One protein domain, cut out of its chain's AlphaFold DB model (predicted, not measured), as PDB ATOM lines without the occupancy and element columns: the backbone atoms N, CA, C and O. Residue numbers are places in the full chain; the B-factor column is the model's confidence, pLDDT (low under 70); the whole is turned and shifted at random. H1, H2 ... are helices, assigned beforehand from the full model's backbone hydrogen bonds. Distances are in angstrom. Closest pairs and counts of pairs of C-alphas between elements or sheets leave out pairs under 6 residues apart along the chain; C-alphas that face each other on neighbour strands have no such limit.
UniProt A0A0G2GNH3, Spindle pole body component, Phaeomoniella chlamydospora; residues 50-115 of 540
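What this domain is: This is residues 50 to 115 of the 540 residues of the protein "Spindle pole body component" of Phaeomoniella chlamydospora (UniProt A0A0G2GNH3). A helical hairpin of H1 and H2, side by side and running opposite ways, makes one layer; the rest of the printed part folds back over one side of it, with H3, H4 and H5 following one another there as a loose cover in which these three helices stay apart from each neighbour along the chain. H3 packs on H1 near its beginning, H4 comes near H1's other end, H5 packs on the first turns of H2, and residues 83 to 89 stick out at one end. The 66 printed residues, with five named helices in the order H1 to H5 and no named strand, are all helix in class. The whole is compact, with a radius of gyration of the C-alphas of 12.0 A and spans of 33 by 22 by 18 A.

Where its parts are: H1, the longest helix, is residues 50 to 65, 22.4 A from C-alpha 50 at (80.722, 16.781, -85.921) to C-alpha 65. H2 is residues 69 to 83, 20.9 A, and H3 residues 90 to 100, 15.2 A. H4 is residues 104 to 107, and H5 residues 110 to 115, with C-alpha 115 at (94.561, -9.696, -77.296).

How they stand to each other: H1 touches H2 with residues 60 to 64 alone, at a shallow tilt of 23 degrees; their closest C-alphas, of Leu 60 and Ala 72, are 5.2 A apart. H1 and H3 only just touch, with 3 pairs of C-alphas within 8 A, through Val 52 of H1 alone; its C-alpha is 6.0 A from that of Asp 95, at a steep tilt of 51 degrees. H4 is close to H1 but not clearly touching, the closest C-alphas being those of Phe 63 and Leu 105, 7.3 A apart. H5 and residues 70 to 74 of H2 only just touch, with 3 such pairs, the closest Leu 71 and Val 110 at 6.3 A. H2 and H3 are apart. Every O i to N i+4 pair is within hydrogen-bond range in H1, H2, H3 and H5; H4 is too short for one, and its one O i to N i+3 pair is not within range.

The domain as a whole: The C-alphas of Asn 67 and Lys 88, the two farthest apart, are 33.9 A from each other. The printed part has no cut and no long link. Its mean pLDDT is 81.4; residues 105, 110 and 112 to 115 are under 70.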
ATOM      1  N   PHE A  50      79.856  15.780 -86.547       82.19
ATOM      2  CA  PHE A  50      80.722  16.781 -85.921       82.19
ATOM      3  C   PHE A  50      80.658  16.710 -84.392       82.19
ATOM      4  O   PHE A  50      81.673  16.879 -83.722       82.19
ATOM      5  N   ASP A  51      79.494  16.377 -83.833       84.00
ATOM      6  CA  ASP A  51      79.346  16.213 -82.384       84.00
ATOM      7  C   ASP A  51      80.056  14.939 -81.907       84.00
ATOM      8  O   ASP A  51      80.713  14.947 -80.868       84.00
ATOM      9  N   VAL A  52      79.981  13.858 -82.692       86.12
ATOM     10  CA  VAL A  52      80.674  12.590 -82.400       86.12
ATOM     11  C   VAL A  52      82.192  12.766 -82.438       86.12
ATOM     12  O   VAL A  52      82.875  12.318 -81.521       86.12
ATOM     13  N   SER A  53      82.723  13.457 -83.452       84.69
ATOM     14  CA  SER A  53      84.162  13.763 -83.523       84.69
ATOM     15  C   SER A  53      84.609  14.654 -82.365       84.69
ATOM     16  O   SER A  53      85.560  14.299 -81.682       84.69
ATOM     17  N   THR A  54      83.856  15.709 -82.037       90.31
ATOM     18  CA  THR A  54      84.157  16.577 -80.881       90.31
ATOM     19  C   THR A  54      84.183  15.796 -79.559       90.31
ATOM     20  O   THR A  54      85.028  16.039 -78.698       90.31
ATOM     21  N   ARG A  55      83.270  14.830 -79.377       88.62
ATOM     22  CA  ARG A  55      83.248  13.959 -78.189       88.62
ATOM     23  C   ARG A  55      84.437  12.998 -78.141       88.62
ATOM     24  O   ARG A  55      84.962  12.768 -77.053       88.62
ATOM     25  N   LEU A  56      84.850  12.445 -79.282       88.56
ATOM     26  CA  LEU A  56      86.028  11.576 -79.380       88.56
ATOM     27  C   LEU A  56      87.322  12.351 -79.124       88.56
ATOM     28  O   LEU A  56      88.157  11.881 -78.357       88.56
ATOM     29  N   ASP A  57      87.451  13.555 -79.680       88.50
ATOM     30  CA  ASP A  57      88.596  14.436 -79.441       88.50
ATOM     31  C   ASP A  57      88.687  14.819 -77.957       88.50
ATOM     32  O   ASP A  57      89.737  14.673 -77.337       88.50
ATOM     33  N   GLY A  58      87.559  15.174 -77.330       89.44
ATOM     34  CA  GLY A  58      87.517  15.435 -75.889       89.44
ATOM     35  C   GLY A  58      87.824  14.207 -75.020       89.44
ATOM     36  O   GLY A  58      88.238  14.349 -73.871       89.44
ATOM     37  N   LEU A  59      87.627  12.990 -75.532       87.81
ATOM     38  CA  LEU A  59      87.997  11.750 -74.846       87.81
ATOM     39  C   LEU A  59      89.498  11.457 -74.997       87.81
ATOM     40  O   LEU A  59      90.132  11.063 -74.019       87.81
ATOM     41  N   LEU A  60      90.078  11.731 -76.168       87.12
ATOM     42  CA  LEU A  60      91.526  11.692 -76.393       87.12
ATOM     43  C   LEU A  60      92.268  12.685 -75.489       87.12
ATOM     44  O   LEU A  60      93.234  12.306 -74.829       87.12
ATOM     45  N   GLU A  61      91.779  13.924 -75.389       88.31
ATOM     46  CA  GLU A  61      92.338  14.936 -74.484       88.31
ATOM     47  C   GLU A  61      92.253  14.508 -73.013       88.31
ATOM     48  O   GLU A  61      93.169  14.743 -72.230       88.31
ATOM     49  N   LYS A  62      91.171  13.834 -72.607       87.06
ATOM     50  CA  LYS A  62      91.053  13.318 -71.235       87.06
ATOM     51  C   LYS A  62      92.080  12.233 -70.932       87.06
ATOM     52  O   LYS A  62      92.583  12.196 -69.811       87.06
ATOM     53  N   PHE A  63      92.385  11.362 -71.893       84.56
ATOM     54  CA  PHE A  63      93.418  10.343 -71.711       84.56
ATOM     55  C   PHE A  63      94.817  10.953 -71.594       84.56
ATOM     56  O   PHE A  63      95.570  10.531 -70.716       84.56
ATOM     57  N   SER A  64      95.137  11.980 -72.390       85.00
ATOM     58  CA  SER A  64      96.438  12.655 -72.293       85.00
ATOM     59  C   SER A  64      96.587  13.464 -71.001       85.00
ATOM     60  O   SER A  64      97.611  13.390 -70.327       85.00
ATOM     61  N   VAL A  65      95.539  14.169 -70.563       87.38
ATOM     62  CA  VAL A  65      95.559  14.926 -69.294       87.38
ATOM     63  C   VAL A  65      95.755  14.015 -68.076       87.38
ATOM     64  O   VAL A  65      96.357  14.432 -67.087       87.38
ATOM     65  N   LEU A  66      95.273  12.771 -68.137       80.75
ATOM     66  CA  LEU A  66      95.426  11.775 -67.069       80.75
ATOM     67  C   LEU A  66      96.691  10.915 -67.206       80.75
ATOM     68  O   LEU A  66      96.825   9.930 -66.482       80.75
ATOM     69  N   ASN A  67      97.630  11.315 -68.072       78.44
ATOM     70  CA  ASN A  67      98.932  10.676 -68.274       78.44
ATOM     71  C   ASN A  67      98.845   9.225 -68.799       78.44
ATOM     72  O   ASN A  67      99.755   8.427 -68.576       78.44
ATOM     73  N   ASN A  68      97.756   8.894 -69.505       80.81
ATOM     74  CA  ASN A  68      97.560   7.630 -70.222       80.81
ATOM     75  C   ASN A  68      97.806   7.836 -71.730       80.81
ATOM     76  O   ASN A  68      96.953   7.526 -72.568       80.81
ATOM     77  N   ASP A  69      98.974   8.382 -72.073       83.44
ATOM     78  CA  ASP A  69      99.319   8.794 -73.441       83.44
ATOM     79  C   ASP A  69      99.359   7.617 -74.427       83.44
ATOM     80  O   ASP A  69      98.920   7.752 -75.568       83.44
ATOM     81  N   GLU A  70      99.788   6.435 -73.977       82.44
ATOM     82  CA  GLU A  70      99.834   5.218 -74.804       82.44
ATOM     83  C   GLU A  70      98.442   4.818 -75.321       82.44
ATOM     84  O   GLU A  70      98.278   4.387 -76.463       82.44
ATOM     85  N   LEU A  71      97.412   5.002 -74.491       82.44
ATOM     86  CA  LEU A  71      96.032   4.675 -74.838       82.44
ATOM     87  C   LEU A  71      95.435   5.742 -75.761       82.44
ATOM     88  O   LEU A  71      94.746   5.411 -76.728       82.44
ATOM     89  N   ALA A  72      95.747   7.017 -75.506       85.31
ATOM     90  CA  ALA A  72      95.368   8.117 -76.386       85.31
ATOM     91  C   ALA A  72      95.953   7.927 -77.798       85.31
ATOM     92  O   ALA A  72      95.226   8.035 -78.788       85.31
ATOM     93  N   GLU A  73      97.235   7.571 -77.900       87.31
ATOM     94  CA  GLU A  73      97.908   7.321 -79.176       87.31
ATOM     95  C   GLU A  73      97.336   6.086 -79.892       87.31
ATOM     96  O   GLU A  73      97.035   6.145 -81.089       87.31
ATOM     97  N   ALA A  74      97.080   4.994 -79.162       84.25
ATOM     98  CA  ALA A  74      96.465   3.788 -79.716       84.25
ATOM     99  C   ALA A  74      95.040   4.038 -80.249       84.25
ATOM    100  O   ALA A  74      94.700   3.580 -81.347       84.25
ATOM    101  N   LEU A  75      94.209   4.782 -79.509       86.00
ATOM    102  CA  LEU A  75      92.856   5.149 -79.937       86.00
ATOM    103  C   LEU A  75      92.915   6.048 -81.172       86.00
ATOM    104  O   LEU A  75      92.219   5.786 -82.158       86.00
ATOM    105  N   HIS A  76      93.773   7.069 -81.153       87.69
ATOM    106  CA  HIS A  76      93.947   7.985 -82.274       87.69
ATOM    107  C   HIS A  76      94.365   7.242 -83.551       87.69
ATOM    108  O   HIS A  76      93.735   7.414 -84.597       87.69
ATOM    109  N   ALA A  77      95.346   6.338 -83.465       87.94
ATOM    110  CA  ALA A  77      95.790   5.528 -84.597       87.94
ATOM    111  C   ALA A  77      94.647   4.693 -85.213       87.94
ATOM    112  O   ALA A  77      94.536   4.593 -86.439       87.94
ATOM    113  N   ARG A  78      93.751   4.136 -84.386       84.06
ATOM    114  CA  ARG A  78      92.601   3.345 -84.860       84.06
ATOM    115  C   ARG A  78      91.483   4.193 -85.436       84.06
ATOM    116  O   ARG A  78      90.882   3.778 -86.424       84.06
ATOM    117  N   LEU A  79      91.227   5.377 -84.885       86.69
ATOM    118  CA  LEU A  79      90.300   6.319 -85.509       86.69
ATOM    119  C   LEU A  79      90.798   6.745 -86.892       86.69
ATOM    120  O   LEU A  79      90.008   6.774 -87.831       86.69
ATOM    121  N   VAL A  80      92.102   6.989 -87.056       87.31
ATOM    122  CA  VAL A  80      92.700   7.307 -88.363       87.31
ATOM    123  C   VAL A  80      92.542   6.142 -89.349       87.31
ATOM    124  O   VAL A  80      92.124   6.353 -90.489       87.31
ATOM    125  N   GLU A  81      92.795   4.903 -88.917       86.56
ATOM    126  CA  GLU A  81      92.569   3.715 -89.753       86.56
ATOM    127  C   GLU A  81      91.083   3.539 -90.125       86.56
ATOM    128  O   GLU A  81      90.752   3.246 -91.279       86.56
ATOM    129  N   LEU A  82      90.176   3.769 -89.171       84.56
ATOM    130  CA  LEU A  82      88.731   3.670 -89.365       84.56
ATOM    131  C   LEU A  82      88.208   4.743 -90.326       84.56
ATOM    132  O   LEU A  82      87.356   4.448 -91.165       84.56
ATOM    133  N   MET A  83      88.745   5.962 -90.261       78.62
ATOM    134  CA  MET A  83      88.426   7.033 -91.207       78.62
ATOM    135  C   MET A  83      88.787   6.642 -92.647       78.62
ATOM    136  O   MET A  83      88.049   6.984 -93.571       78.62
ATOM    137  N   GLY A  84      89.843   5.844 -92.841       81.75
ATOM    138  CA  GLY A  84      90.195   5.252 -94.137       81.75
ATOM    139  C   GLY A  84      89.194   4.208 -94.661       81.75
ATOM    140  O   GLY A  84      89.158   3.949 -95.862       81.75
ATOM    141  N   ARG A  85      88.354   3.630 -93.789       80.75
ATOM    142  CA  ARG A  85      87.334   2.608 -94.112       80.75
ATOM    143  C   ARG A  85      85.901   3.081 -93.827       80.75
ATOM    144  O   ARG A  85      84.998   2.265 -93.642       80.75
ATOM    145  N   SER A  86      85.690   4.395 -93.767       78.81
ATOM    146  CA  SER A  86      84.441   4.970 -93.271       78.81
ATOM    147  C   SER A  86      83.231   4.643 -94.160       78.81
ATOM    148  O   SER A  86      83.243   4.850 -95.373       78.81
ATOM    149  N   THR A  87      82.156   4.140 -93.548       81.75
ATOM    150  CA  THR A  87      80.861   3.861 -94.191       81.75
ATOM    151  C   THR A  87      79.815   4.915 -93.817       81.75
ATOM    152  O   THR A  87      80.033   5.761 -92.958       81.75
ATOM    153  N   LYS A  88      78.628   4.884 -94.439       78.19
ATOM    154  CA  LYS A  88      77.558   5.862 -94.158       78.19
ATOM    155  C   LYS A  88      77.065   5.846 -92.699       78.19
ATOM    156  O   LYS A  88      76.541   6.869 -92.263       78.19
ATOM    157  N   PHE A  89      77.252   4.733 -91.990       79.06
ATOM    158  CA  PHE A  89      76.774   4.494 -90.624       79.06
ATOM    159  C   PHE A  89      77.865   4.630 -89.558       79.06
ATOM    160  O   PHE A  89      77.583   4.451 -88.379       79.06
ATOM    161  N   THR A  90      79.110   4.944 -89.931       81.88
ATOM    162  CA  THR A  90      80.189   5.098 -88.944       81.88
ATOM    163  C   THR A  90      79.901   6.140 -87.867       81.88
ATOM    164  O   THR A  90      80.216   5.839 -86.718       81.88
ATOM    165  N   PRO A  91      79.259   7.298 -88.142       84.94
ATOM    166  CA  PRO A  91      78.941   8.248 -87.078       84.94
ATOM    167  C   PRO A  91      77.930   7.677 -86.080       84.94
ATOM    168  O   PRO A  91      78.084   7.881 -84.883       84.94
ATOM    169  N   ASP A  92      76.941   6.920 -86.562       82.50
ATOM    170  CA  ASP A  92      75.885   6.338 -85.728       82.50
ATOM    171  C   ASP A  92      76.445   5.198 -84.854       82.50
ATOM    172  O   ASP A  92      76.129   5.099 -83.670       82.50
ATOM    173  N   ILE A  93      77.336   4.369 -85.415       84.25
ATOM    174  CA  ILE A  93      78.018   3.290 -84.684       84.25
ATOM    175  C   ILE A  93      78.939   3.866 -83.603       84.25
ATOM    176  O   ILE A  93      78.933   3.385 -82.473       84.25
ATOM    177  N   LEU A  94      79.725   4.895 -83.930       86.69
ATOM    178  CA  LEU A  94      80.630   5.530 -82.970       86.69
ATOM    179  C   LEU A  94      79.863   6.217 -81.839       86.69
ATOM    180  O   LEU A  94      80.265   6.112 -80.684       86.69
ATOM    181  N   ASP A  95      78.743   6.866 -82.147       87.25
ATOM    182  CA  ASP A  95      77.892   7.469 -81.125       87.25
ATOM    183  C   ASP A  95      77.248   6.417 -80.222       87.25
ATOM    184  O   ASP A  95      77.239   6.577 -79.004       87.25
ATOM    185  N   PHE A  96      76.784   5.297 -80.779       85.25
ATOM    186  CA  PHE A  96      76.291   4.176 -79.982       85.25
ATOM    187  C   PHE A  96      77.370   3.626 -79.040       85.25
ATOM    188  O   PHE A  96      77.121   3.457 -77.847       85.25
ATOM    189  N   LEU A  97      78.591   3.409 -79.542       84.38
ATOM    190  CA  LEU A  97      79.714   2.949 -78.722       84.38
ATOM    191  C   LEU A  97      80.084   3.953 -77.626       84.38
ATOM    192  O   LEU A  97      80.359   3.544 -76.500       84.38
ATOM    193  N   LEU A  98      80.041   5.258 -77.915       85.38
ATOM    194  CA  LEU A  98      80.244   6.298 -76.905       85.38
ATOM    195  C   LEU A  98      79.179   6.237 -75.804       85.38
ATOM    196  O   LEU A  98      79.529   6.338 -74.630       85.38
ATOM    197  N   HIS A  99      77.907   6.022 -76.148       84.88
ATOM    198  CA  HIS A  99      76.831   5.890 -75.158       84.88
ATOM    199  C   HIS A  99      76.917   4.591 -74.343       84.88
ATOM    200  O   HIS A  99      76.522   4.583 -73.179       84.88
ATOM    201  N   LEU A 100      77.451   3.511 -74.921       81.75
ATOM    202  CA  LEU A 100      77.712   2.263 -74.200       81.75
ATOM    203  C   LEU A 100      78.979   2.308 -73.337       81.75
ATOM    204  O   LEU A 100      79.142   1.470 -72.449       81.75
ATOM    205  N   SER A 101      79.893   3.246 -73.596       79.62
ATOM    206  CA  SER A 101      81.159   3.318 -72.871       79.62
ATOM    207  C   SER A 101      80.928   3.723 -71.409       79.62
ATOM    208  O   SER A 101      80.598   4.862 -71.089       79.62
ATOM    209  N   ASN A 102      81.097   2.767 -70.494       72.00
ATOM    210  CA  ASN A 102      80.985   3.003 -69.059       72.00
ATOM    211  C   ASN A 102      82.382   3.204 -68.453       72.00
ATOM    212  O   ASN A 102      83.178   2.265 -68.398       72.00
ATOM    213  N   ASN A 103      82.674   4.433 -68.013       71.75
ATOM    214  CA  ASN A 103      83.945   4.839 -67.401       71.75
ATOM    215  C   ASN A 103      85.190   4.353 -68.172       71.75
ATOM    216  O   ASN A 103      85.970   3.547 -67.652       71.75
ATOM    217  N   PRO A 104      85.430   4.878 -69.390       72.00
ATOM    218  CA  PRO A 104      86.532   4.433 -70.244       72.00
ATOM    219  C   PRO A 104      87.911   4.627 -69.599       72.00
ATOM    220  O   PRO A 104      88.852   3.957 -69.987       72.00
ATOM    221  N   LEU A 105      88.041   5.489 -68.588       66.94
ATOM    222  CA  LEU A 105      89.296   5.749 -67.876       66.94
ATOM    223  C   LEU A 105      89.733   4.615 -66.933       66.94
ATOM    224  O   LEU A 105      90.926   4.446 -66.717       66.94
ATOM    225  N   ALA A 106      88.786   3.873 -66.351       73.69
ATOM    226  CA  ALA A 106      89.080   2.839 -65.350       73.69
ATOM    227  C   ALA A 106      89.106   1.425 -65.946       73.69
ATOM    228  O   ALA A 106      89.797   0.551 -65.434       73.69
ATOM    229  N   ASN A 107      88.350   1.215 -67.027       74.81
ATOM    230  CA  ASN A 107      88.091  -0.109 -67.590       74.81
ATOM    231  C   ASN A 107      88.872  -0.398 -68.881       74.81
ATOM    232  O   ASN A 107      88.686  -1.464 -69.458       74.81
ATOM    233  N   SER A 108      89.697   0.534 -69.373       71.69
ATOM    234  CA  SER A 108      90.472   0.327 -70.599       71.69
ATOM    235  C   SER A 108      91.937   0.025 -70.291       71.69
ATOM    236  O   SER A 108      92.600   0.750 -69.551       71.69
ATOM    237  N   ASN A 109      92.443  -1.069 -70.861       72.94
ATOM    238  CA  ASN A 109      93.843  -1.465 -70.781       72.94
ATOM    239  C   ASN A 109      94.372  -1.769 -72.189       72.94
ATOM    240  O   ASN A 109      93.695  -2.400 -73.002       72.94
ATOM    241  N   VAL A 110      95.598  -1.335 -72.476       69.38
ATOM    242  CA  VAL A 110      96.273  -1.544 -73.765       69.38
ATOM    243  C   VAL A 110      96.502  -3.038 -74.037       69.38
ATOM    244  O   VAL A 110      96.419  -3.482 -75.180       69.38
ATOM    245  N   VAL A 111      96.689  -3.841 -72.984       71.81
ATOM    246  CA  VAL A 111      96.903  -5.295 -73.094       71.81
ATOM    247  C   VAL A 111      95.685  -6.017 -73.686       71.81
ATOM    248  O   VAL A 111      95.847  -6.957 -74.465       71.81
ATOM    249  N   ASP A 112      94.468  -5.560 -73.384       67.38
ATOM    250  CA  ASP A 112      93.240  -6.163 -73.920       67.38
ATOM    251  C   ASP A 112      93.094  -5.882 -75.426       67.38
ATOM    252  O   ASP A 112      92.587  -6.712 -76.186       67.38
ATOM    253  N   LEU A 113      93.624  -4.745 -75.893       62.84
ATOM    254  CA  LEU A 113      93.665  -4.395 -77.315       62.84
ATOM    255  C   LEU A 113      94.637  -5.297 -78.088       62.84
ATOM    256  O   LEU A 113      94.335  -5.714 -79.207       62.84
ATOM    257  N   GLU A 114      95.777  -5.655 -77.495       66.81
ATOM    258  CA  GLU A 114      96.717  -6.609 -78.098       66.81
ATOM    259  C   GLU A 114      96.133  -8.026 -78.204       66.81
ATOM    260  O   GLU A 114      96.454  -8.769 -79.137       66.81
ATOM    261  N   GLN A 115      95.255  -8.407 -77.269       64.56
ATOM    262  CA  GLN A 115      94.561  -9.696 -77.296       64.56
ATOM    263  C   GLN A 115      93.510  -9.770 -78.408       64.56
ATOM    264  O   GLN A 115      93.375 -10.822 -79.022       64.56
TER     265      GLN A 115